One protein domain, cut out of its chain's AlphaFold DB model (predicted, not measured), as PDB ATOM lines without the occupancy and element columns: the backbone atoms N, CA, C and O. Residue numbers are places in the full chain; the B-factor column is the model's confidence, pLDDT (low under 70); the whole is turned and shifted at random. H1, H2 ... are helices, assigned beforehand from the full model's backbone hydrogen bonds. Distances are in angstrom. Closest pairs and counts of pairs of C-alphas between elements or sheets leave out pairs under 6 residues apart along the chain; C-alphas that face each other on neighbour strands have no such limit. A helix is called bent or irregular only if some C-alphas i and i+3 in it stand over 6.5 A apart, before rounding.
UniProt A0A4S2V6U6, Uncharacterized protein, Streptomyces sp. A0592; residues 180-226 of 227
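Overview. This is residues 180 to 226 of the 227 residues of an uncharacterized protein of Streptomyces sp. A0592 (UniProt A0A4S2V6U6). Two short helices, H1 and H2, cross steeply near their middles, and long stretches without a named element make much of the rest. A wide loop, residues 203 to 215, joins them, and an irregular stretch, residues 180 to 191, leads into H1. The printed part has 47 residues with two named helices, H1 then H2, and no named strand; the class is all helix, though only 20 residues are in named elements. It is compact, with a radius of gyration of the C-alphas of 9.8 A and spans of 27 by 19 by 17 A.

Along the chain. H1, the longest helix, is residues 192 to 202, 15.4 A long, beginning at C-alpha 192 (288.006, 122.776, 400.136). H2 is residues 216 to 224, 12.4 A long, ending at C-alpha 224 (282.238, 123.391, 403.836).

Arrangement. H1 and H2 touch, their closest C-alphas being those of Thr 196 and Arg 221, 5.3 A apart. They run opposite ways at a steep tilt of 59 degrees. In both, every O i to N i+4 pair is within hydrogen-bond range.

Size, cuts and confidence. The C-alphas farthest apart, of Pro 188 and Pro 213, are 28.0 A apart. The link from H1 to H2 is long, 13 residues. The printed part has no cut, and no printed residue is under 70 in pLDDT.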
ATOM      1  N   PHE A 180     277.344 134.712 407.172       87.62
ATOM      2  CA  PHE A 180     277.711 134.870 405.758       87.62
ATOM      3  C   PHE A 180     278.125 133.559 405.071       87.62
ATOM      4  O   PHE A 180     278.041 133.448 403.853       87.62
ATOM      5  N   ALA A 181     278.579 132.564 405.838       87.00
ATOM      6  CA  ALA A 181     279.039 131.288 405.304       87.00
ATOM      7  C   ALA A 181     277.947 130.209 405.286       87.00
ATOM      8  O   ALA A 181     278.127 129.171 404.650       87.00
ATOM      9  N   ARG A 182     276.802 130.436 405.945       86.50
ATOM     10  CA  ARG A 182     275.670 129.498 405.907       86.50
ATOM     11  C   ARG A 182     275.077 129.429 404.501       86.50
ATOM     12  O   ARG A 182     275.051 130.421 403.781       86.50
ATOM     13  N   GLY A 183     274.614 128.243 404.109       84.69
ATOM     14  CA  GLY A 183     273.982 128.001 402.806       84.69
ATOM     15  C   GLY A 183     274.964 127.828 401.644       84.69
ATOM     16  O   GLY A 183     274.569 127.357 400.582       84.69
ATOM     17  N   HIS A 184     276.247 128.132 401.843       85.75
ATOM     18  CA  HIS A 184     277.276 127.877 400.845       85.75
ATOM     19  C   HIS A 184     277.688 126.402 400.861       85.75
ATOM     20  O   HIS A 184     277.887 125.813 401.922       85.75
ATOM     21  N   ARG A 185     277.851 125.818 399.672       86.88
ATOM     22  CA  ARG A 185     278.356 124.453 399.473       86.88
ATOM     23  C   ARG A 185     279.585 124.457 398.576       86.88
ATOM     24  O   ARG A 185     279.847 125.433 397.858       86.88
ATOM     25  N   ARG A 186     280.338 123.361 398.634       88.50
ATOM     26  CA  ARG A 186     281.471 123.126 397.740       88.50
ATOM     27  C   ARG A 186     280.961 122.836 396.328       88.50
ATOM     28  O   ARG A 186     280.090 121.988 396.152       88.50
ATOM     29  N   GLY A 187     281.490 123.542 395.330       85.81
ATOM     30  CA  GLY A 187     281.159 123.273 393.933       85.81
ATOM     31  C   GLY A 187     281.659 121.892 393.476       85.81
ATOM     32  O   GLY A 187     282.586 121.342 394.083       85.81
ATOM     33  N   PRO A 188     281.092 121.317 392.400       86.12
ATOM     34  CA  PRO A 188     281.584 120.068 391.818       86.12
ATOM     35  C   PRO A 188     283.077 120.177 391.463       86.12
ATOM     36  O   PRO A 188     283.476 121.078 390.730       86.12
ATOM     37  N   GLY A 189     283.917 119.302 392.027       85.44
ATOM     38  CA  GLY A 189     285.373 119.314 391.811       85.44
ATOM     39  C   GLY A 189     286.143 120.478 392.461       85.44
ATOM     40  O   GLY A 189     287.358 120.572 392.294       85.44
ATOM     41  N   GLU A 190     285.485 121.366 393.216       90.56
ATOM     42  CA  GLU A 190     286.142 122.490 393.895       90.56
ATOM     43  C   GLU A 190     286.940 121.995 395.115       90.56
ATOM     44  O   GLU A 190     286.443 121.217 395.931       90.56
ATOM     45  N   SER A 191     288.184 122.458 395.279       92.31
ATOM     46  CA  SER A 191     288.966 122.137 396.477       92.31
ATOM     47  C   SER A 191     288.389 122.840 397.709       92.31
ATOM     48  O   SER A 191     287.831 123.937 397.626       92.31
ATOM     49  N   LEU A 192     288.541 122.223 398.886       90.19
ATOM     50  CA  LEU A 192     288.006 122.776 400.136       90.19
ATOM     51  C   LEU A 192     288.575 124.171 400.439       90.19
ATOM     52  O   LEU A 192     287.855 125.055 400.903       90.19
ATOM     53  N   ASP A 193     289.856 124.381 400.150       89.94
ATOM     54  CA  ASP A 193     290.522 125.653 400.413       89.94
ATOM     55  C   ASP A 193     290.058 126.745 399.437       89.94
ATOM     56  O   ASP A 193     289.872 127.886 399.860       89.94
ATOM     57  N   LYS A 194     289.770 126.394 398.173       92.31
ATOM     58  CA  LYS A 194     289.201 127.317 397.175       92.31
ATOM     59  C   LYS A 194     287.766 127.717 397.528       92.31
ATOM     60  O   LYS A 194     287.442 128.903 397.505       92.31
ATOM     61  N   ALA A 195     286.947 126.755 397.956       92.19
ATOM     62  CA  ALA A 195     285.598 127.026 398.446       92.19
ATOM     63  C   ALA A 195     285.620 127.916 399.702       92.19
ATOM     64  O   ALA A 195     284.846 128.864 399.814       92.19
ATOM     65  N   THR A 196     286.549 127.653 400.630       92.06
ATOM     66  CA  THR A 196     286.730 128.466 401.842       92.06
ATOM     67  C   THR A 196     287.150 129.892 401.490       92.06
ATOM     68  O   THR A 196     286.573 130.837 402.019       92.06
ATOM     69  N   ASP A 197     288.108 130.067 400.577       93.06
ATOM     70  CA  ASP A 197     288.565 131.381 400.108       93.06
ATOM     71  C   ASP A 197     287.432 132.188 399.454       93.06
ATOM     72  O   ASP A 197     287.241 133.359 399.778       93.06
ATOM     73  N   ARG A 198     286.621 131.546 398.604       92.50
ATOM     74  CA  ARG A 198     285.446 132.157 397.966       92.50
ATOM     75  C   ARG A 198     284.436 132.666 398.993       92.50
ATOM     76  O   ARG A 198     283.990 133.807 398.900       92.50
ATOM     77  N   VAL A 199     284.099 131.840 399.982       92.44
ATOM     78  CA  VAL A 199     283.136 132.208 401.031       92.44
ATOM     79  C   VAL A 199     283.699 133.300 401.944       92.44
ATOM     80  O   VAL A 199     282.986 134.244 402.273       92.44
ATOM     81  N   MET A 200     284.984 133.233 402.303       93.62
ATOM     82  CA  MET A 200     285.656 134.276 403.090       93.62
ATOM     83  C   MET A 200     285.652 135.629 402.363       93.62
ATOM     84  O   MET A 200     285.297 136.637 402.974       93.62
ATOM     85  N   LYS A 201     285.955 135.651 401.058       93.25
ATOM     86  CA  LYS A 201     285.887 136.862 400.221       93.25
ATOM     87  C   LYS A 201     284.471 137.419 400.106       93.25
ATOM     88  O   LYS A 201     284.291 138.625 400.245       93.25
ATOM     89  N   GLY A 202     283.473 136.551 399.920       90.06
ATOM     90  CA  GLY A 202     282.059 136.941 399.906       90.06
ATOM     91  C   GLY A 202     281.589 137.561 401.228       90.06
ATOM     92  O   GLY A 202     280.739 138.443 401.225       90.06
ATOM     93  N   GLY A 203     282.194 137.160 402.349       88.12
ATOM     94  CA  GLY A 203     281.983 137.760 403.671       88.12
ATOM     95  C   GLY A 203     282.798 139.027 403.958       88.12
ATOM     96  O   GLY A 203     282.801 139.476 405.102       88.12
ATOM     97  N   GLY A 204     283.523 139.575 402.976       90.50
ATOM     98  CA  GLY A 204     284.340 140.785 403.129       90.50
ATOM     99  C   GLY A 204     285.751 140.562 403.690       90.50
ATOM    100  O   GLY A 204     286.474 141.530 403.922       90.50
ATOM    101  N   TYR A 205     286.182 139.313 403.890       90.31
ATOM    102  CA  TYR A 205     287.528 138.996 404.378       90.31
ATOM    103  C   TYR A 205     288.521 138.877 403.220       90.31
ATOM    104  O   TYR A 205     288.208 138.325 402.166       90.31
ATOM    105  N   ARG A 206     289.756 139.343 403.427       90.62
ATOM    106  CA  ARG A 206     290.841 139.250 402.438       90.62
ATOM    107  C   ARG A 206     292.017 138.428 402.985       90.62
ATOM    108  O   ARG A 206     292.253 138.457 404.193       90.62
ATOM    109  N   PRO A 207     292.737 137.682 402.131       87.88
ATOM    110  CA  PRO A 207     293.930 136.954 402.546       87.88
ATOM    111  C   PRO A 207     295.090 137.917 402.888       87.88
ATOM    112  O   PRO A 207     295.141 139.010 402.325       87.88
ATOM    113  N   PRO A 208     296.040 137.514 403.759       90.50
ATOM    114  CA  PRO A 208     296.124 136.217 404.432       90.50
ATOM    115  C   PRO A 208     295.135 136.095 405.601       90.50
ATOM    116  O   PRO A 208     295.049 136.953 406.474       90.50
ATOM    117  N   TYR A 209     294.388 134.991 405.646       87.50
ATOM    118  CA  TYR A 209     293.439 134.750 406.731       87.50
ATOM    119  C   TYR A 209     294.163 134.324 408.009       87.50
ATOM    120  O   TYR A 209     295.058 133.478 407.963       87.50
ATOM    121  N   LYS A 210     293.718 134.826 409.165       86.19
ATOM    122  CA  LYS A 210     294.166 134.315 410.467       86.19
ATOM    123  C   LYS A 210     293.739 132.849 410.598       86.19
ATOM    124  O   LYS A 210     292.545 132.558 410.617       86.19
ATOM    125  N   LYS A 211     294.712 131.939 410.682       83.50
ATOM    126  CA  LYS A 211     294.500 130.495 410.872       83.50
ATOM    127  C   LYS A 211     294.766 130.131 412.333       83.50
ATOM    128  O   LYS A 211     295.672 130.680 412.950       83.50
ATOM    129  N   GLY A 212     293.974 129.217 412.885       76.06
ATOM    130  CA  GLY A 212     294.132 128.740 414.263       76.06
ATOM    131  C   GLY A 212     292.803 128.394 414.940       76.06
ATOM    132  O   GLY A 212     291.736 128.640 414.362       76.06
ATOM    133  N   PRO A 213     292.834 127.800 416.143       72.06
ATOM    134  CA  PRO A 213     291.624 127.491 416.903       72.06
ATOM    135  C   PRO A 213     290.780 128.753 417.146       72.06
ATOM    136  O   PRO A 213     291.303 129.790 417.541       72.06
ATOM    137  N   GLY A 214     289.480 128.687 416.878       72.88
ATOM    138  CA  GLY A 214     288.527 129.795 416.992       72.88
ATOM    139  C   GLY A 214     288.420 130.690 415.749       72.88
ATOM    140  O   GLY A 214     287.521 131.536 415.694       72.88
ATOM    141  N   SER A 215     289.316 130.538 414.764       85.31
ATOM    142  CA  SER A 215     289.376 131.432 413.605       85.31
ATOM    143  C   SER A 215     288.176 131.282 412.669       85.31
ATOM    144  O   SER A 215     287.675 130.189 412.412       85.31
ATOM    145  N   ILE A 216     287.750 132.410 412.094       87.00
ATOM    146  CA  ILE A 216     286.663 132.464 411.104       87.00
ATOM    147  C   ILE A 216     286.980 131.549 409.913       87.00
ATOM    148  O   ILE A 216     286.116 130.797 409.474       87.00
ATOM    149  N   TYR A 217     288.240 131.525 409.471       89.38
ATOM    150  CA  TYR A 217     288.701 130.643 408.401       89.38
ATOM    151  C   TYR A 217     288.454 129.157 408.709       89.38
ATOM    152  O   TYR A 217     287.878 128.447 407.885       89.38
ATOM    153  N   ASN A 218     288.830 128.681 409.901       88.56
ATOM    154  CA  ASN A 218     288.640 127.277 410.278       88.56
ATOM    155  C   ASN A 218     287.162 126.911 410.450       88.56
ATOM    156  O   ASN A 218     286.755 125.833 410.011       88.56
ATOM    157  N   LYS A 219     286.346 127.828 410.982       88.94
ATOM    158  CA  LYS A 219     284.889 127.659 411.079       88.94
ATOM    159  C   LYS A 219     284.241 127.471 409.706       88.94
ATOM    160  O   LYS A 219     283.486 126.518 409.512       88.94
ATOM    161  N   VAL A 220     284.577 128.326 408.737       90.06
ATOM    162  CA  VAL A 220     284.063 128.238 407.357       90.06
ATOM    163  C   VAL A 220     284.555 126.964 406.667       90.06
ATOM    164  O   VAL A 220     283.755 126.211 406.116       90.06
ATOM    165  N   ARG A 221     285.853 126.660 406.770       90.44
ATOM    166  CA  ARG A 221     286.459 125.450 406.194       90.44
ATOM    167  C   ARG A 221     285.816 124.172 406.726       90.44
ATOM    168  O   ARG A 221     285.516 123.252 405.970       90.44
ATOM    169  N   LYS A 222     285.556 124.116 408.033       88.25
ATOM    170  CA  LYS A 222     284.901 122.976 408.682       88.25
ATOM    171  C   LYS A 222     283.441 122.829 408.259       88.25
ATOM    172  O   LYS A 222     282.986 121.702 408.078       88.25
ATOM    173  N   TYR A 223     282.724 123.933 408.069       88.75
ATOM    174  CA  TYR A 223     281.354 123.910 407.558       88.75
ATOM    175  C   TYR A 223     281.286 123.364 406.124       88.75
ATOM    176  O   TYR A 223     280.496 122.463 405.853       88.75
ATOM    177  N   LEU A 224     282.169 123.831 405.237       89.00
ATOM    178  CA  LEU A 224     282.238 123.391 403.836       89.00
ATOM    179  C   LEU A 224     282.777 121.966 403.661       89.00
ATOM    180  O   LEU A 224     282.539 121.338 402.640       89.00
ATOM    181  N   SER A 225     283.503 121.426 404.644       85.62
ATOM    182  CA  SER A 225     283.916 120.013 404.616       85.62
ATOM    183  C   SER A 225     282.765 119.033 404.865       85.62
ATOM    184  O   SER A 225     282.944 117.831 404.691       85.62
ATOM    185  N   ARG A 226     281.609 119.531 405.321       81.56
ATOM    186  CA  ARG A 226     280.458 118.723 405.751       81.56
ATOM    187  C   ARG A 226     279.221 118.889 404.865       81.56
ATOM    188  O   ARG A 226     278.284 118.121 405.048       81.56
TER     189      ARG A 226